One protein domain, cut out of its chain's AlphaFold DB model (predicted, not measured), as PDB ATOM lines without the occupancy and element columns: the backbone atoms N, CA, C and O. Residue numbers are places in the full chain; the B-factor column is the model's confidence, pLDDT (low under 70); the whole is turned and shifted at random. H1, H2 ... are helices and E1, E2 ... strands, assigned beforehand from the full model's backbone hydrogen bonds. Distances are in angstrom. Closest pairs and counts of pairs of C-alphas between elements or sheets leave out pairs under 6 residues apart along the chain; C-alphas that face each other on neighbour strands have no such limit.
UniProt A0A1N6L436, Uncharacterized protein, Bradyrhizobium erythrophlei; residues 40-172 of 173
ATOM      1  N   ASN A  40     -20.682  43.976  54.221       90.88
ATOM      2  CA  ASN A  40     -21.980  43.335  54.008       90.88
ATOM      3  C   ASN A  40     -23.180  44.227  54.363       90.88
ATOM      4  O   ASN A  40     -24.322  43.842  54.118       90.88
ATOM      5  N   ASP A  41     -22.950  45.427  54.904       90.94
ATOM      6  CA  ASP A  41     -24.037  46.357  55.208       90.94
ATOM      7  C   ASP A  41     -24.578  47.010  53.932       90.94
ATOM      8  O   ASP A  41     -23.894  47.771  53.246       90.94
ATOM      9  N   THR A  42     -25.834  46.702  53.619       92.25
ATOM     10  CA  THR A  42     -26.563  47.263  52.473       92.25
ATOM     11  C   THR A  42     -27.841  47.983  52.900       92.25
ATOM     12  O   THR A  42     -28.715  48.247  52.074       92.25
ATOM     13  N   SER A  43     -27.968  48.309  54.191       90.81
ATOM     14  CA  SER A  43     -29.176  48.902  54.780       90.81
ATOM     15  C   SER A  43     -29.522  50.279  54.202       90.81
ATOM     16  O   SER A  43     -30.695  50.611  54.051       90.81
ATOM     17  N   ALA A  44     -28.507  51.061  53.830       92.12
ATOM     18  CA  ALA A  44     -28.667  52.373  53.204       92.12
ATOM     19  C   ALA A  44     -28.823  52.310  51.671       92.12
ATOM     20  O   ALA A  44     -28.968  53.345  51.019       92.12
ATOM     21  N   GLU A  45     -28.757  51.119  51.069       94.69
ATOM     22  CA  GLU A  45     -28.765  50.950  49.619       94.69
ATOM     23  C   GLU A  45     -30.173  50.693  49.083       94.69
ATOM     24  O   GLU A  45     -30.979  49.973  49.673       94.69
ATOM     25  N   LYS A  46     -30.462  51.244  47.904       94.75
ATOM     26  CA  LYS A  46     -31.761  51.092  47.251       94.75
ATOM     27  C   LYS A  46     -31.742  49.918  46.280       94.75
ATOM     28  O   LYS A  46     -30.982  49.933  45.313       94.75
ATOM     29  N   ALA A  47     -32.638  48.954  46.475       93.25
ATOM     30  CA  ALA A  47     -32.876  47.892  45.505       93.25
ATOM     31  C   ALA A  47     -33.475  48.442  44.199       93.25
ATOM     32  O   ALA A  47     -34.407  49.248  44.212       93.25
ATOM     33  N   LEU A  48     -32.911  48.012  43.071       92.50
ATOM     34  CA  LEU A  48     -33.389  48.334  41.725       92.50
ATOM     35  C   LEU A  48     -34.007  47.127  41.035       92.50
ATOM     36  O   LEU A  48     -35.045  47.261  40.395       92.50
ATOM     37  N   PHE A  49     -33.366  45.964  41.159       89.62
ATOM     38  CA  PHE A  49     -33.795  44.748  40.481       89.62
ATOM     39  C   PHE A  49     -33.698  43.538  41.401       89.62
ATOM     40  O   PHE A  49     -32.826  43.462  42.270       89.62
ATOM     41  N   THR A  50     -34.572  42.570  41.160       88.50
ATOM     42  CA  THR A  50     -34.407  41.191  41.612       88.50
ATOM     43  C   THR A  50     -33.926  40.375  40.427       88.50
ATOM     44  O   THR A  50     -34.647  40.243  39.442       88.50
ATOM     45  N   CYS A  51     -32.714  39.842  40.518       83.06
ATOM     46  CA  CYS A  51     -32.090  39.077  39.453       83.06
ATOM     47  C   CYS A  51     -31.946  37.607  39.832       83.06
ATOM     48  O   CYS A  51     -31.556  37.289  40.953       83.06
ATOM     49  N   GLU A  52     -32.214  36.706  38.896       78.81
ATOM     50  CA  GLU A  52     -32.140  35.263  39.111       78.81
ATOM     51  C   GLU A  52     -31.437  34.552  37.956       78.81
ATOM     52  O   GLU A  52     -31.668  34.852  36.785       78.81
ATOM     53  N   SER A  53     -30.604  33.578  38.306       71.06
ATOM     54  CA  SER A  53     -30.033  32.589  37.397       71.06
ATOM     55  C   SER A  53     -30.164  31.189  37.994       71.06
ATOM     56  O   SER A  53     -30.628  31.005  39.120       71.06
ATOM     57  N   GLN A  54     -29.703  30.180  37.253       65.06
ATOM     58  CA  GLN A  54     -29.610  28.806  37.758       65.06
ATOM     59  C   GLN A  54     -28.704  28.675  38.996       65.06
ATOM     60  O   GLN A  54     -28.851  27.728  39.763       65.06
ATOM     61  N   GLN A  55     -27.766  29.605  39.186       65.44
ATOM     62  CA  GLN A  55     -26.742  29.550  40.235       65.44
ATOM     63  C   GLN A  55     -27.159  30.294  41.504       65.44
ATOM     64  O   GLN A  55     -26.588  30.069  42.567       65.44
ATOM     65  N   GLY A  56     -28.142  31.188  41.413       71.31
ATOM     66  CA  GLY A  56     -28.569  31.957  42.565       71.31
ATOM     67  C   GLY A  56     -29.520  33.088  42.223       71.31
ATOM     68  O   GLY A  56     -29.798  33.398  41.065       71.31
ATOM     69  N   ARG A  57     -30.012  33.726  43.279       79.50
ATOM     70  CA  ARG A  57     -30.834  34.927  43.195       79.50
ATOM     71  C   ARG A  57     -30.145  36.046  43.961       79.50
ATOM     72  O   ARG A  57     -29.575  35.795  45.021       79.50
ATOM     73  N   PHE A  58     -30.225  37.258  43.423       85.06
ATOM     74  CA  PHE A  58     -29.545  38.441  43.933       85.06
ATOM     75  C   PHE A  58     -30.442  39.672  43.848       85.06
ATOM     76  O   PHE A  58     -31.173  39.848  42.872       85.06
ATOM     77  N   TYR A  59     -30.375  40.546  44.848       88.44
ATOM     78  CA  TYR A  59     -30.837  41.917  44.685       88.44
ATOM     79  C   TYR A  59     -29.719  42.734  44.067       88.44
ATOM     80  O   TYR A  59     -28.593  42.712  44.559       88.44
ATOM     81  N   VAL A  60     -30.041  43.483  43.019       90.44
ATOM     82  CA  VAL A  60     -29.162  44.535  42.519       90.44
ATOM     83  C   VAL A  60     -29.542  45.818  43.232       90.44
ATOM     84  O   VAL A  60     -30.637  46.347  43.014       90.44
ATOM     85  N   LYS A  61     -28.644  46.317  44.078       93.94
ATOM     86  CA  LYS A  61     -28.819  47.567  44.813       93.94
ATOM     87  C   LYS A  61     -27.852  48.639  44.326       93.94
ATOM     88  O   LYS A  61     -26.770  48.334  43.820       93.94
ATOM     89  N   ILE A  62     -28.253  49.897  44.487       95.31
ATOM     90  CA  ILE A  62     -27.393  51.070  44.312       95.31
ATOM     91  C   ILE A  62     -27.217  51.797  45.643       95.31
ATOM     92  O   ILE A  62     -28.187  52.048  46.360       95.31
ATOM     93  N   GLY A  63     -25.973  52.130  45.957       94.94
ATOM     94  CA  GLY A  63     -25.586  52.857  47.157       94.94
ATOM     95  C   GLY A  63     -25.168  54.294  46.860       94.94
ATOM     96  O   GLY A  63     -25.665  54.939  45.932       94.94
ATOM     97  N   ALA A  64     -24.239  54.785  47.680       94.38
ATOM     98  CA  ALA A  64     -23.698  56.132  47.576       94.38
ATOM     99  C   ALA A  64     -22.955  56.369  46.251       94.38
ATOM    100  O   ALA A  64     -22.438  55.444  45.616       94.38
ATOM    101  N   THR A  65     -22.880  57.640  45.870       93.81
ATOM    102  CA  THR A  65     -21.995  58.127  44.814       93.81
ATOM    103  C   THR A  65     -20.777  58.773  45.467       93.81
ATOM    104  O   THR A  65     -20.940  59.570  46.389       93.81
ATOM    105  N   ASP A  66     -19.575  58.416  45.025       89.56
ATOM    106  CA  ASP A  66     -18.334  58.984  45.551       89.56
ATOM    107  C   ASP A  66     -18.003  60.354  44.934       89.56
ATOM    108  O   ASP A  66     -18.683  60.848  44.031       89.56
ATOM    109  N   GLU A  67     -16.920  60.972  45.407       88.69
ATOM    110  CA  GLU A  67     -16.455  62.276  44.917       88.69
ATOM    111  C   GLU A  67     -16.054  62.257  43.431       88.69
ATOM    112  O   GLU A  67     -16.127  63.280  42.752       88.69
ATOM    113  N   ALA A  68     -15.682  61.089  42.898       84.94
ATOM    114  CA  ALA A  68     -15.374  60.894  41.484       84.94
ATOM    115  C   ALA A  68     -16.635  60.692  40.618       84.94
ATOM    116  O   ALA A  68     -16.536  60.513  39.401       84.94
ATOM    117  N   GLY A  69     -17.830  60.723  41.216       86.69
ATOM    118  CA  GLY A  69     -19.099  60.529  40.523       86.69
ATOM    119  C   GLY A  69     -19.397  59.069  40.172       86.69
ATOM    120  O   GLY A  69     -20.271  58.814  39.335       86.69
ATOM    121  N   ARG A  70     -18.686  58.114  40.781       91.12
ATOM    122  CA  ARG A  70     -18.939  56.677  40.646       91.12
ATOM    123  C   ARG A  70     -20.023  56.268  41.632       91.12
ATOM    124  O   ARG A  70     -20.019  56.721  42.768       91.12
ATOM    125  N   THR A  71     -20.946  55.406  41.226       94.94
ATOM    126  CA  THR A  71     -22.028  54.908  42.088       94.94
ATOM    127  C   THR A  71     -21.749  53.480  42.510       94.94
ATOM    128  O   THR A  71     -21.434  52.637  41.671       94.94
ATOM    129  N   LEU A  72     -21.885  53.198  43.803       95.00
ATOM    130  CA  LEU A  72     -21.727  51.851  44.324       95.00
ATOM    131  C   LEU A  72     -22.890  50.977  43.857       95.00
ATOM    132  O   LEU A  72     -24.054  51.328  44.046       95.00
ATOM    133  N   MET A  73     -22.572  49.839  43.259       94.06
ATOM    134  CA  MET A  73     -23.513  48.770  42.965       94.06
ATOM    135  C   MET A  73     -23.180  47.574  43.849       94.06
ATOM    136  O   MET A  73     -22.015  47.180  43.942       94.06
ATOM    137  N   SER A  74     -24.219  46.974  44.422       92.56
ATOM    138  CA  SER A  74     -24.112  45.758  45.222       92.56
ATOM    139  C   SER A  74     -25.007  44.661  44.655       92.56
ATOM    140  O   SER A  74     -26.152  44.916  44.270       92.56
ATOM    141  N   LEU A  75     -24.495  43.433  44.626       89.19
ATOM    142  CA  LEU A  75     -25.289  42.220  44.477       89.19
ATOM    143  C   LEU A  75     -25.427  41.575  45.848       89.19
ATOM    144  O   LEU A  75     -24.435  41.152  46.439       89.19
ATOM    145  N   VAL A  76     -26.658  41.503  46.336       89.69
ATOM    146  CA  VAL A  76     -26.972  40.921  47.643       89.69
ATOM    147  C   VAL A  76     -27.582  39.543  47.420       89.69
ATOM    148  O   VAL A  76     -28.674  39.477  46.845       89.69
ATOM    149  N   PRO A  77     -26.907  38.448  47.807       83.81
ATOM    150  CA  PRO A  77     -27.461  37.115  47.650       83.81
ATOM    151  C   PRO A  77     -28.742  36.940  48.471       83.81
ATOM    152  O   PRO A  77     -28.999  37.623  49.463       83.81
ATOM    153  N   PHE A  78     -29.570  35.995  48.044       78.44
ATOM    154  CA  PHE A  78     -30.726  35.555  48.813       78.44
ATOM    155  C   PHE A  78     -30.374  34.329  49.649       78.44
ATOM    156  O   PHE A  78     -29.760  33.387  49.148       78.44
ATOM    157  N   SER A  79     -30.895  34.278  50.873       66.06
ATOM    158  CA  SER A  79     -31.103  33.026  51.596       66.06
ATOM    159  C   SER A  79     -32.595  32.710  51.648       66.06
ATOM    160  O   SER A  79     -33.465  33.585  51.559       66.06
ATOM    161  N   ARG A  80     -32.905  31.418  51.742       57.41
ATOM    162  CA  ARG A  80     -34.260  30.948  52.010       57.41
ATOM    163  C   ARG A  80     -34.358  30.653  53.495       57.41
ATOM    164  O   ARG A  80     -33.603  29.842  54.020       57.41
ATOM    165  N   THR A  81     -35.325  31.273  54.157       58.53
ATOM    166  CA  THR A  81     -35.755  30.789  55.472       58.53
ATOM    167  C   THR A  81     -36.410  29.409  55.340       58.53
ATOM    168  O   THR A  81     -36.871  29.028  54.261       58.53
ATOM    169  N   ASN A  82     -36.541  28.687  56.457       50.78
ATOM    170  CA  ASN A  82     -37.261  27.407  56.514       50.78
ATOM    171  C   ASN A  82     -38.730  27.514  56.048       50.78
ATOM    172  O   ASN A  82     -39.310  26.526  55.614       50.78
ATOM    173  N   ALA A  83     -39.321  28.714  56.092       59.31
ATOM    174  CA  ALA A  83     -40.674  29.001  55.614       59.31
ATOM    175  C   ALA A  83     -40.738  29.356  54.112       59.31
ATOM    176  O   ALA A  83     -41.778  29.785  53.620       59.31
ATOM    177  N   GLY A  84     -39.624  29.258  53.379       56.38
ATOM    178  CA  GLY A  84     -39.544  29.637  51.964       56.38
ATOM    179  C   GLY A  84     -39.570  31.149  51.711       56.38
ATOM    180  O   GLY A  84     -39.498  31.577  50.557       56.38
ATOM    181  N   VAL A  85     -39.632  31.967  52.770       64.06
ATOM    182  CA  VAL A  85     -39.544  33.426  52.672       64.06
ATOM    183  C   VAL A  85     -38.126  33.806  52.269       64.06
ATOM    184  O   VAL A  85     -37.144  33.339  52.857       64.06
ATOM    185  N   LYS A  86     -38.056  34.647  51.240       64.00
ATOM    186  CA  LYS A  86     -36.837  35.213  50.676       64.00
ATOM    187  C   LYS A  86     -36.303  36.286  51.621       64.00
ATOM    188  O   LYS A  86     -36.998  37.267  51.865       64.00
ATOM    189  N   VAL A  87     -35.092  36.101  52.130       66.75
ATOM    190  CA  VAL A  87     -34.404  37.087  52.970       66.75
ATOM    191  C   VAL A  87     -33.048  37.410  52.364       66.75
ATOM    192  O   VAL A  87     -32.392  36.539  51.791       66.75
ATOM    193  N   GLU A  88     -32.647  38.672  52.460       69.50
ATOM    194  CA  GLU A  88     -31.296  39.099  52.103       69.50
ATOM    195  C   GLU A  88     -30.278  38.340  52.952       69.50
ATOM    196  O   GLU A  88     -30.460  38.192  54.164       69.50
ATOM    197  N   THR A  89     -29.198  37.861  52.336       65.81
ATOM    198  CA  THR A  89     -28.037  37.452  53.118       65.81
ATOM    199  C   THR A  89     -27.280  38.696  53.545       65.81
ATOM    200  O   THR A  89     -26.872  39.511  52.724       65.81
ATOM    201  N   GLY A  90     -27.024  38.819  54.846       66.25
ATOM    202  CA  GLY A  90     -26.045  39.771  55.376       66.25
ATOM    203  C   GLY A  90     -24.596  39.317  55.159       66.25
ATOM    204  O   GLY A  90     -23.721  39.709  55.923       66.25
ATOM    205  N   HIS A  91     -24.349  38.442  54.180       75.75
ATOM    206  CA  HIS A  91     -23.066  37.798  53.899       75.75
ATOM    207  C   HIS A  91     -22.887  37.639  52.385       75.75
ATOM    208  O   HIS A  91     -23.880  37.588  51.652       75.75
ATOM    209  N   ASP A  92     -21.630  37.542  51.947       79.75
ATOM    210  CA  ASP A  92     -21.214  37.334  50.553       79.75
ATOM    211  C   ASP A  92     -21.722  38.399  49.568       79.75
ATOM    212  O   ASP A  92     -21.953  38.125  48.389       79.75
ATOM    213  N   VAL A  93     -21.888  39.640  50.043       87.06
ATOM    214  CA  VAL A  93     -22.248  40.766  49.173       87.06
ATOM    215  C   VAL A  93     -21.137  40.975  48.145       87.06
ATOM    216  O   VAL A  93     -19.958  41.015  48.491       87.06
ATOM    217  N   LEU A  94     -21.500  41.136  46.874       87.69
ATOM    218  CA  LEU A  94     -20.545  41.473  45.814       87.69
ATOM    219  C   LEU A  94     -20.690  42.945  45.454       87.69
ATOM    220  O   LEU A  94     -21.811  43.438  45.363       87.69
ATOM    221  N   ARG A  95     -19.585  43.658  45.221       90.31
ATOM    222  CA  ARG A  95     -19.621  45.113  45.002       90.31
ATOM    223  C   ARG A  95     -18.806  45.562  43.799       90.31
ATOM    224  O   ARG A  95     -17.821  44.929  43.428       90.31
ATOM    225  N   ILE A  96     -19.208  46.684  43.209       90.69
ATOM    226  CA  ILE A  96     -18.416  47.426  42.225       90.69
ATOM    227  C   ILE A  96     -18.794  48.911  42.217       90.69
ATOM    228  O   ILE A  96     -19.957  49.272  42.369       90.69
ATOM    229  N   TRP A  97     -17.810  49.775  41.977       91.44
ATOM    230  CA  TRP A  97     -18.035  51.166  41.587       91.44
ATOM    231  C   TRP A  97     -18.346  51.275  40.093       91.44
ATOM    232  O   TRP A  97     -17.505  50.953  39.256       91.44
ATOM    233  N   LEU A  98     -19.540  51.761  39.763       89.88
ATOM    234  CA  LEU A  98     -19.964  52.029  38.394       89.88
ATOM    235  C   LEU A  98     -19.716  53.486  38.024       89.88
ATOM    236  O   LEU A  98     -20.054  54.390  38.786       89.88
ATOM    237  N   ASP A  99     -19.215  53.738  36.821       90.62
ATOM    238  CA  ASP A  99     -19.202  55.094  36.280       90.62
ATOM    239  C   ASP A  99     -20.630  55.607  35.979       90.62
ATOM    240  O   ASP A  99     -21.640  54.900  36.106       90.62
ATOM    241  N   ARG A 100     -20.732  56.880  35.580       88.06
ATOM    242  CA  ARG A 100     -22.014  57.539  35.285       88.06
ATOM    243  C   ARG A 100     -22.807  56.833  34.181       88.06
ATOM    244  O   ARG A 100     -24.030  56.727  34.277       88.06
ATOM    245  N   GLU A 101     -22.135  56.376  33.131       85.75
ATOM    246  CA  GLU A 101     -22.775  55.750  31.976       85.75
ATOM    247  C   GLU A 101     -23.229  54.324  32.310       85.75
ATOM    248  O   GLU A 101     -24.361  53.949  32.000       85.75
ATOM    249  N   GLN A 102     -22.405  53.558  33.023       86.12
ATOM    250  CA  GLN A 102     -22.768  52.253  33.571       86.12
ATOM    251  C   GLN A 102     -23.967  52.362  34.521       86.12
ATOM    252  O   GLN A 102     -24.929  51.604  34.391       86.12
ATOM    253  N   THR A 103     -23.968  53.356  35.411       90.25
ATOM    254  CA  THR A 103     -25.089  53.630  36.326       90.25
ATOM    255  C   THR A 103     -26.370  53.948  35.557       90.25
ATOM    256  O   THR A 103     -27.444  53.434  35.880       90.25
ATOM    257  N   ARG A 104     -26.278  54.774  34.506       88.06
ATOM    258  CA  ARG A 104     -27.417  55.112  33.643       88.06
ATOM    259  C   ARG A 104     -27.977  53.874  32.941       88.06
ATOM    260  O   ARG A 104     -29.194  53.702  32.909       88.06
ATOM    261  N   ARG A 105     -27.112  53.006  32.406       84.75
ATOM    262  CA  ARG A 105     -27.509  51.741  31.761       84.75
ATOM    263  C   ARG A 105     -28.165  50.779  32.740       84.75
ATOM    264  O   ARG A 105     -29.203  50.214  32.400       84.75
ATOM    265  N   LEU A 106     -27.604  50.654  33.948       88.44
ATOM    266  CA  LEU A 106     -28.178  49.836  35.011       88.44
ATOM    267  C   LEU A 106     -29.594  50.310  35.338       88.44
ATOM    268  O   LEU A 106     -30.535  49.534  35.242       88.44
ATOM    269  N   ARG A 107     -29.765  51.601  35.644       90.38
ATOM    270  CA  ARG A 107     -31.083  52.190  35.945       90.38
ATOM    271  C   ARG A 107     -32.068  52.065  34.786       90.38
ATOM    272  O   ARG A 107     -33.259  51.911  35.021       90.38
ATOM    273  N   GLY A 108     -31.578  52.128  33.550       86.75
ATOM    274  CA  GLY A 108     -32.386  51.921  32.352       86.75
ATOM    275  C   GLY A 108     -32.849  50.476  32.151       86.75
ATOM    276  O   GLY A 108     -33.680  50.253  31.277       86.75
ATOM    277  N   GLY A 109     -32.314  49.513  32.912       81.19
ATOM    278  CA  GLY A 109     -32.760  48.122  32.905       81.19
ATOM    279  C   GLY A 109     -32.651  47.452  31.538       81.19
ATOM    280  O   GLY A 109     -33.521  46.661  31.208       81.19
ATOM    281  N   LYS A 110     -31.651  47.815  30.715       73.69
ATOM    282  CA  LYS A 110     -31.470  47.264  29.356       73.69
ATOM    283  C   LYS A 110     -30.381  46.200  29.315       73.69
ATOM    284  O   LYS A 110     -30.671  45.016  29.295       73.69
ATOM    285  N   TYR A 111     -29.126  46.632  29.306       75.94
ATOM    286  CA  TYR A 111     -27.967  45.752  29.251       75.94
ATOM    287  C   TYR A 111     -26.869  46.311  30.148       75.94
ATOM    288  O   TYR A 111     -26.548  47.503  30.070       75.94
ATOM    289  N   LEU A 112     -26.285  45.453  30.976       83.44
ATOM    290  CA  LEU A 112     -25.091  45.758  31.750       83.44
ATOM    291  C   LEU A 112     -24.247  44.493  31.895       83.44
ATOM    292  O   LEU A 112     -24.712  43.501  32.442       83.44
ATOM    293  N   ALA A 113     -22.990  44.570  31.473       82.06
ATOM    294  CA  ALA A 113     -21.973  43.574  31.772       82.06
ATOM    295  C   ALA A 113     -20.873  44.242  32.595       82.06
ATOM    296  O   ALA A 113     -20.328  45.268  32.178       82.06
ATOM    297  N   THR A 114     -20.576  43.705  33.774       82.00
ATOM    298  CA  THR A 114     -19.545  44.255  34.659       82.00
ATOM    299  C   THR A 114     -18.957  43.177  35.567       82.00
ATOM    300  O   THR A 114     -19.564  42.130  35.765       82.00
ATOM    301  N   VAL A 115     -17.771  43.422  36.120       81.06
ATOM    302  CA  VAL A 115     -17.102  42.499  37.048       81.06
ATOM    303  C   VAL A 115     -17.380  42.934  38.480       81.06
ATOM    304  O   VAL A 115     -16.927  43.995  38.889       81.06
ATOM    305  N   VAL A 116     -18.077  42.122  39.263       83.94
ATOM    306  CA  VAL A 116     -18.319  42.395  40.685       83.94
ATOM    307  C   VAL A 116     -17.282  41.693  41.562       83.94
ATOM    308  O   VAL A 116     -16.720  40.664  41.185       83.94
ATOM    309  N   ARG A 117     -17.003  42.279  42.728       82.50
ATOM    310  CA  ARG A 117     -15.872  41.915  43.595       82.50
ATOM    311  C   ARG A 117     -16.341  41.354  44.926       82.50
ATOM    312  O   ARG A 117     -17.385  41.780  45.416       82.50
ATOM    313  N   LYS A 118     -15.541  40.469  45.523       83.00
ATOM    314  CA  LYS A 118     -15.665  40.054  46.928       83.00
ATOM    315  C   LYS A 118     -14.826  40.967  47.825       83.00
ATOM    316  O   LYS A 118     -13.945  41.681  47.346       83.00
ATOM    317  N   GLU A 119     -15.071  40.905  49.130       84.25
ATOM    318  CA  GLU A 119     -14.353  41.690  50.144       84.25
ATOM    319  C   GLU A 119     -12.832  41.462  50.106       84.25
ATOM    320  O   GLU A 119     -12.027  42.389  50.222       84.25
ATOM    321  N   ASN A 120     -12.422  40.212  49.903       79.31
ATOM    322  CA  ASN A 120     -11.030  39.785  49.945       79.31
ATOM    323  C   ASN A 120     -10.276  39.981  48.613       79.31
ATOM    324  O   ASN A 120      -9.044  39.904  48.623       79.31
ATOM    325  N   SER A 121     -10.960  40.283  47.502       75.56
ATOM    326  CA  SER A 121     -10.353  40.386  46.166       75.56
ATOM    327  C   SER A 121      -9.259  41.469  46.096       75.56
ATOM    328  O   SER A 121      -9.453  42.579  46.589       75.56
ATOM    329  N   CYS A 122      -8.125  41.177  45.440       74.44
ATOM    330  CA  CYS A 122      -7.078  42.166  45.132       74.44
ATOM    331  C   CYS A 122      -6.890  42.345  43.616       74.44
ATOM    332  O   CYS A 122      -6.546  41.409  42.898       74.44
ATOM    333  N   TRP A 123      -7.075  43.572  43.119       69.44
ATOM    334  CA  TRP A 123      -7.457  43.818  41.719       69.44
ATOM    335  C   TRP A 123      -6.287  44.067  40.751       69.44
ATOM    336  O   TRP A 123      -6.506  44.417  39.595       69.44
ATOM    337  N   ILE A 124      -5.036  43.918  41.193       53.53
ATOM    338  CA  ILE A 124      -3.855  44.405  40.448       53.53
ATOM    339  C   ILE A 124      -3.189  43.388  39.541       53.53
ATOM    340  O   ILE A 124      -2.375  43.760  38.701       53.53
ATOM    341  N   ARG A 125      -3.514  42.106  39.653       48.62
ATOM    342  CA  ARG A 125      -2.780  41.082  38.895       48.62
ATOM    343  C   ARG A 125      -3.609  40.344  37.862       48.62
ATOM    344  O   ARG A 125      -3.155  39.324  37.366       48.62
ATOM    345  N   GLY A 126      -4.810  40.834  37.548       46.78
ATOM    346  CA  GLY A 126      -5.724  40.097  36.674       46.78
ATOM    347  C   GLY A 126      -6.058  38.706  37.221       46.78
ATOM    348  O   GLY A 126      -6.484  37.850  36.454       46.78
ATOM    349  N   ASN A 127      -5.849  38.477  38.527       51.19
ATOM    350  CA  ASN A 127      -6.390  37.311  39.197       51.19
ATOM    351  C   ASN A 127      -7.888  37.569  39.354       51.19
ATOM    352  O   ASN A 127      -8.314  38.285  40.259       51.19
ATOM    353  N   ILE A 128      -8.627  37.045  38.384       52.22
ATOM    354  CA  ILE A 128     -10.082  37.078  38.303       52.22
ATOM    355  C   ILE A 128     -10.697  35.776  38.821       52.22
ATOM    356  O   ILE A 128     -11.898  35.585  38.679       52.22
ATOM    357  N   ASP A 129      -9.896  34.882  39.413       55.41
ATOM    358  CA  ASP A 129     -10.341  33.543  39.821       55.41
ATOM    359  C   ASP A 129     -11.463  33.618  40.871       55.41
ATOM    360  O   ASP A 129     -12.293  32.717  40.980       55.41
ATOM    361  N   GLU A 130     -11.519  34.720  41.624       57.53
ATOM    362  CA  GLU A 130     -12.571  35.004  42.604       57.53
ATOM    363  C   GLU A 130     -13.586  36.063  42.147       57.53
ATOM    364  O   GLU A 130     -14.567  36.317  42.856       57.53
ATOM    365  N   ASP A 131     -13.356  36.689  40.993       63.16
ATOM    366  CA  ASP A 131     -14.218  37.732  40.455       63.16
ATOM    367  C   ASP A 131     -15.422  37.121  39.734       63.16
ATOM    368  O   ASP A 131     -15.306  36.163  38.972       63.16
ATOM    369  N   VAL A 132     -16.594  37.725  39.922       69.62
ATOM    370  CA  VAL A 132     -17.824  37.261  39.274       69.62
ATOM    371  C   VAL A 132     -18.199  38.240  38.170       69.62
ATOM    372  O   VAL A 132     -18.275  39.450  38.388       69.62
ATOM    373  N   VAL A 133     -18.462  37.733  36.967       74.69
ATOM    374  CA  VAL A 133     -19.040  38.550  35.895       74.69
ATOM    375  C   VAL A 133     -20.544  38.630  36.103       74.69
ATOM    376  O   VAL A 133     -21.254  37.633  36.019       74.69
ATOM    377  N   PHE A 134     -21.038  39.837  36.345       74.94
ATOM    378  CA  PHE A 134     -22.460  40.128  36.333       74.94
ATOM    379  C   PHE A 134     -22.893  40.532  34.928       74.94
ATOM    380  O   PHE A 134     -22.387  41.509  34.371       74.94
ATOM    381  N   LEU A 135     -23.859  39.796  34.380       78.31
ATOM    382  CA  LEU A 135     -24.476  40.087  33.095       78.31
ATOM    383  C   LEU A 135     -25.993  40.206  33.262       78.31
ATOM    384  O   LEU A 135     -26.690  39.210  33.457       78.31
ATOM    385  N   MET A 136     -26.480  41.439  33.162       76.19
ATOM    386  CA  MET A 136     -27.892  41.765  33.036       76.19
ATOM    387  C   MET A 136     -28.212  41.982  31.565       76.19
ATOM    388  O   MET A 136     -27.652  42.881  30.930       76.19
ATOM    389  N   ASP A 137     -29.148  41.194  31.053       71.81
ATOM    390  CA  ASP A 137     -29.678  41.348  29.710       71.81
ATOM    391  C   ASP A 137     -31.203  41.301  29.729       71.81
ATOM    392  O   ASP A 137     -31.834  40.255  29.632       71.81
ATOM    393  N   ASN A 138     -31.775  42.486  29.872       71.06
ATOM    394  CA  ASN A 138     -33.205  42.742  29.848       71.06
ATOM    395  C   ASN A 138     -33.630  43.349  28.501       71.06
ATOM    396  O   ASN A 138     -34.737  43.883  28.367       71.06
ATOM    397  N   ALA A 139     -32.742  43.343  27.500       63.59
ATOM    398  CA  ALA A 139     -33.112  43.772  26.168       63.59
ATOM    399  C   ALA A 139     -34.101  42.748  25.603       63.59
ATOM    400  O   ALA A 139     -33.745  41.599  25.368       63.59
ATOM    401  N   HIS A 140     -35.333  43.190  25.369       63.06
ATOM    402  CA  HIS A 140     -36.351  42.437  24.644       63.06
ATOM    403  C   HIS A 140     -36.419  43.011  23.223       63.06
ATOM    404  O   HIS A 140     -37.300  43.832  22.950       63.06
ATOM    405  N   PRO A 141     -35.436  42.725  22.344       60.00
ATOM    406  CA  PRO A 141     -35.501  43.219  20.981       60.00
ATOM    407  C   PRO A 141     -36.766  42.661  20.311       60.00
ATOM    408  O   PRO A 141     -37.114  41.501  20.555       60.00
ATOM    409  N   PRO A 142     -37.473  43.467  19.497       57.81
ATOM    410  CA  PRO A 142     -38.556  42.943  18.679       57.81
ATOM    411  C   PRO A 142     -38.017  41.816  17.791       57.81
ATOM    412  O   PRO A 142     -36.852  41.824  17.393       57.81
ATOM    413  N   GLU A 143     -38.847  40.815  17.521       58.94
ATOM    414  CA  GLU A 143     -38.482  39.761  16.577       58.94
ATOM    415  C   GLU A 143     -38.321  40.376  15.181       58.94
ATOM    416  O   GLU A 143     -39.249  41.013  14.686       58.94
ATOM    417  N   ASP A 144     -37.150  40.197  14.562       62.44
ATOM    418  CA  ASP A 144     -36.895  40.707  13.208       62.44
ATOM    419  C   ASP A 144     -37.733  39.946  12.159       62.44
ATOM    420  O   ASP A 144     -38.229  40.543  11.206       62.44
ATOM    421  N   ASP A 145     -37.922  38.632  12.358       65.94
ATOM    422  CA  ASP A 145     -38.785  37.754  11.556       65.94
ATOM    423  C   ASP A 145     -39.275  36.561  12.420       65.94
ATOM    424  O   ASP A 145     -38.446  35.752  12.860       65.94
ATOM    425  N   PRO A 146     -40.596  36.416  12.664       62.25
ATOM    426  CA  PRO A 146     -41.177  35.326  13.459       62.25
ATOM    427  C   PRO A 146     -40.896  33.914  12.917       62.25
ATOM    428  O   PRO A 146     -41.009  32.941  13.662       62.25
ATOM    429  N   GLY A 147     -40.555  33.782  11.628       61.75
ATOM    430  CA  GLY A 147     -40.236  32.506  10.979       61.75
ATOM    431  C   GLY A 147     -38.740  32.189  10.893       61.75
ATOM    432  O   GLY A 147     -38.372  31.061  10.563       61.75
ATOM    433  N   ALA A 148     -37.866  33.155  11.188       61.03
ATOM    434  CA  ALA A 148     -36.424  32.986  11.063       61.03
ATOM    435  C   ALA A 148     -35.793  32.419  12.338       61.03
ATOM    436  O   ALA A 148     -36.257  32.654  13.456       61.03
ATOM    437  N   ALA A 149     -34.643  31.754  12.181       54.28
ATOM    438  CA  ALA A 149     -33.837  31.258  13.298       54.28
ATOM    439  C   ALA A 149     -33.462  32.369  14.305       54.28
ATOM    440  O   ALA A 149     -33.269  32.093  15.488       54.28
ATOM    441  N   GLY A 150     -33.418  33.634  13.862       47.78
ATOM    442  CA  GLY A 150     -33.193  34.809  14.711       47.78
ATOM    443  C   GLY A 150     -34.216  34.983  15.842       47.78
ATOM    444  O   GLY A 150     -33.840  35.434  16.921       47.78
ATOM    445  N   SER A 151     -35.468  34.544  15.660       52.31
ATOM    446  CA  SER A 151     -36.507  34.588  16.708       52.31
ATOM    447  C   SER A 151     -36.158  33.722  17.927       52.31
ATOM    448  O   SER A 151     -36.479  34.076  19.063       52.31
ATOM    449  N   PHE A 152     -35.438  32.615  17.713       51.81
ATOM    450  CA  PHE A 152     -34.905  31.765  18.776       51.81
ATOM    451  C   PHE A 152     -33.704  32.421  19.470       51.81
ATOM    452  O   PHE A 152     -33.644  32.449  20.697       51.81
ATOM    453  N   TYR A 153     -32.772  33.009  18.709       50.28
ATOM    454  CA  TYR A 153     -31.577  33.657  19.268       50.28
ATOM    455  C   TYR A 153     -31.878  34.959  20.024       50.28
ATOM    456  O   TYR A 153     -31.192  35.260  20.997       50.28
ATOM    457  N   ASN A 154     -32.934  35.689  19.651       52.38
ATOM    458  CA  ASN A 154     -33.399  36.870  20.388       52.38
ATOM    459  C   ASN A 154     -34.031  36.520  21.748       52.38
ATOM    460  O   ASN A 154     -34.103  37.378  22.624       52.38
ATOM    461  N   LYS A 155     -34.447  35.260  21.934       50.31
ATOM    462  CA  LYS A 155     -34.944  34.700  23.204       50.31
ATOM    463  C   LYS A 155     -33.883  33.893  23.954       50.31
ATOM    464  O   LYS A 155     -34.116  33.491  25.094       50.31
ATOM    465  N   ALA A 156     -32.744  33.613  23.321       44.94
ATOM    466  CA  ALA A 156     -31.681  32.837  23.931       44.94
ATOM    467  C   ALA A 156     -30.985  33.675  25.006       44.94
ATOM    468  O   ALA A 156     -30.540  34.796  24.759       44.94
ATOM    469  N   GLN A 157     -30.869  33.103  26.204       48.25
ATOM    470  CA  GLN A 157     -30.075  33.677  27.285       48.25
ATOM    471  C   GLN A 157     -28.652  33.958  26.789       48.25
ATOM    472  O   GLN A 157     -27.945  33.045  26.360       48.25
ATOM    473  N   ARG A 158     -28.223  35.225  26.816       50.72
ATOM    474  CA  ARG A 158     -26.874  35.598  26.376       50.72
ATOM    475  C   ARG A 158     -25.863  35.113  27.418       50.72
ATOM    476  O   ARG A 158     -25.846  35.588  28.547       50.72
ATOM    477  N   PHE A 159     -25.053  34.123  27.056       41.56
ATOM    478  CA  PHE A 159     -24.103  33.475  27.964       41.56
ATOM    479  C   PHE A 159     -22.962  34.412  28.386       41.56
ATOM    480  O   PHE A 159     -22.488  35.229  27.596       41.56
ATOM    481  N   THR A 160     -22.476  34.253  29.621       44.72
ATOM    482  CA  THR A 160     -21.210  34.856  30.066       44.72
ATOM    483  C   THR A 160     -20.061  33.876  29.819       44.72
ATOM    484  O   THR A 160     -20.220  32.671  30.001       44.72
ATOM    485  N   VAL A 161     -18.892  34.382  29.414       37.31
ATOM    486  CA  VAL A 161     -17.700  33.570  29.082       37.31
ATOM    487  C   VAL A 161     -17.006  32.991  30.335       37.31
ATOM    488  O   VAL A 161     -16.085  32.196  30.208       37.31
ATOM    489  N   LEU A 162     -17.458  33.337  31.549       39.19
ATOM    490  CA  LEU A 162     -16.813  32.944  32.814       39.19
ATOM    491  C   LEU A 162     -17.767  32.291  33.835       39.19
ATOM    492  O   LEU A 162     -17.420  32.139  35.000       39.19
ATOM    493  N   GLY A 163     -18.961  31.873  33.414       46.03
ATOM    494  CA  GLY A 163     -19.921  31.205  34.292       46.03
ATOM    495  C   GLY A 163     -21.276  31.000  33.622       46.03
ATOM    496  O   GLY A 163     -21.814  31.897  32.971       46.03
ATOM    497  N   ASN A 164     -21.827  29.795  33.769       46.59
ATOM    498  CA  ASN A 164     -22.964  29.282  32.995       46.59
ATOM    499  C   ASN A 164     -24.329  29.904  33.372       46.59
ATOM    500  O   ASN A 164     -25.203  29.204  33.879       46.59
ATOM    501  N   GLY A 165     -24.549  31.198  33.130       55.94
ATOM    502  CA  GLY A 165     -25.901  31.762  33.194       55.94
ATOM    503  C   GLY A 165     -25.984  33.268  32.968       55.94
ATOM    504  O   GLY A 165     -25.203  34.028  33.530       55.94
ATOM    505  N   SER A 166     -26.965  33.705  32.175       59.75
ATOM    506  CA  SER A 166     -27.443  35.093  32.189       59.75
ATOM    507  C   SER A 166     -28.386  35.305  33.371       59.75
ATOM    508  O   SER A 166     -29.112  34.383  33.752       59.75
ATOM    509  N   MET A 167     -28.448  36.523  33.899       69.56
ATOM    510  CA  MET A 167     -29.399  36.874  34.952       69.56
ATOM    511  C   MET A 167     -30.694  37.402  34.333       69.56
ATOM    512  O   MET A 167     -30.654  38.351  33.554       69.56
ATOM    513  N   ASN A 168     -31.840  36.828  34.706       75.75
ATOM    514  CA  ASN A 168     -33.135  37.447  34.438       75.75
ATOM    515  C   ASN A 168     -33.434  38.449  35.557       75.75
ATOM    516  O   ASN A 168     -33.518  38.044  36.717       75.75
ATOM    517  N   CYS A 169     -33.542  39.735  35.226       81.81
ATOM    518  CA  CYS A 169     -33.659  40.816  36.198       81.81
ATOM    519  C   CYS A 169     -35.004  41.533  36.081       81.81
ATOM    520  O   CYS A 169     -35.242  42.287  35.140       81.81
ATOM    521  N   GLU A 170     -35.855  41.389  37.089       86.38
ATOM    522  CA  GLU A 170     -37.119  42.119  37.176       86.38
ATOM    523  C   GLU A 170     -36.963  43.379  38.036       86.38
ATOM    524  O   GLU A 170     -36.236  43.339  39.034       86.38
ATOM    525  N   PRO A 171     -37.635  44.498  37.705       88.12
ATOM    526  CA  PRO A 171     -37.679  45.664  38.581       88.12
ATOM    527  C   PRO A 171     -38.128  45.285  39.996       88.12
ATOM    528  O   PRO A 171     -39.085  44.531  40.179       88.12
ATOM    529  N   PHE A 172     -37.424  45.802  41.001       83.62
ATOM    530  CA  PHE A 172     -37.785  45.606  42.399       83.62
ATOM    531  C   PHE A 172     -39.125  46.308  42.690       83.62
ATOM    532  O   PHE A 172     -39.311  47.459  42.287       83.62
TER     533      PHE A 172
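This is residues 40 to 172 of the 173 residues of an uncharacterized protein of Bradyrhizobium erythrophlei (UniProt A0A1N6L436). Two sheets lie face to face with their strands crossed, a small sandwich that nearly closes into a loose barrel: the strongly twisted sheet E1 E2 E3 E4 E5 E8 curves round, and the hairpin E6 E7 fills the gap between E5 and E8. H1 packs at one end, near E3 and E6, while a long arm with the little helix H2 leads away from the body, and its residues 145 to 150 stick out. The printed part has 133 residues with two named helices and eight named strands, in the order E1 E2 E3 E4 E5 H1 E6 E7 H2 E8; the neighbour strands are antiparallel, and the class is mostly strand, though under half of the residues are in named elements. It is compact, with a radius of gyration of the C-alphas of 16.0 A and spans of 49 by 42 by 28 A.

Find C-alpha 46 at (-31.761, 51.092, 47.251); from there E1, residues 46 to 53, runs 21.0 A. E2, residues 56 to 65, covers 27.1 A, and E3, residues 71 to 80, 28.7 A. Next come E4, residues 86 to 88, E5, residues 94 to 98, and H1, residues 100 to 107, 10.5 A long. E6, residues 111 to 116, runs 15.3 A, and E7, residues 132 to 137, 15.8 A. H2 is residues 150 to 153; E8, residues 168 to 171, ends at C-alpha 171, (-37.679, 45.664, 38.581).

Begin with E1 to E4, a meander, each strand the antiparallel neighbour of the one before: N 51 and O 58 are 2.8 A apart, N 61 and O 74 2.9 A, and N 79 and O 87 2.9 A. On one side of E3 lies E2; on the other side lie E5, beside residues 71 to 75, N 73 to O 96 being 2.8 A, and E4, beside residues 78 to 80. E8 pairs with E1, N 50 to O 170 at 2.8 A. In the hairpin E6 and E7, N 114 and O 134 are 2.9 A apart. The sandwich, two sheets face to face, has its strands at 86 degrees. The closest C-alphas of E5 and E6, Ile 96 and Val 116, are 5.3 A apart; those of E7 and E8, Met 136 and Cys 169, 6.6 A. H1 is on the branched sheet at a height of 8.4 A, along the strands, at 26 degrees to E3 on the local plane. Every O i to N i+4 pair of H1 is within hydrogen-bond range; H2 is too short for one. H2 is not on the branched sheet.

The farthest C-alphas, of Glu 67 and Gly 147, are 51.0 A apart. The printed part has no cut. The long links are E6 to E7, E7 to H2 and H2 to E8. Mean pLDDT of the printed part is 74.1; look for values under 70 at residues 54 to 55, 79 to 90, 123 to 132 and 139 to 167.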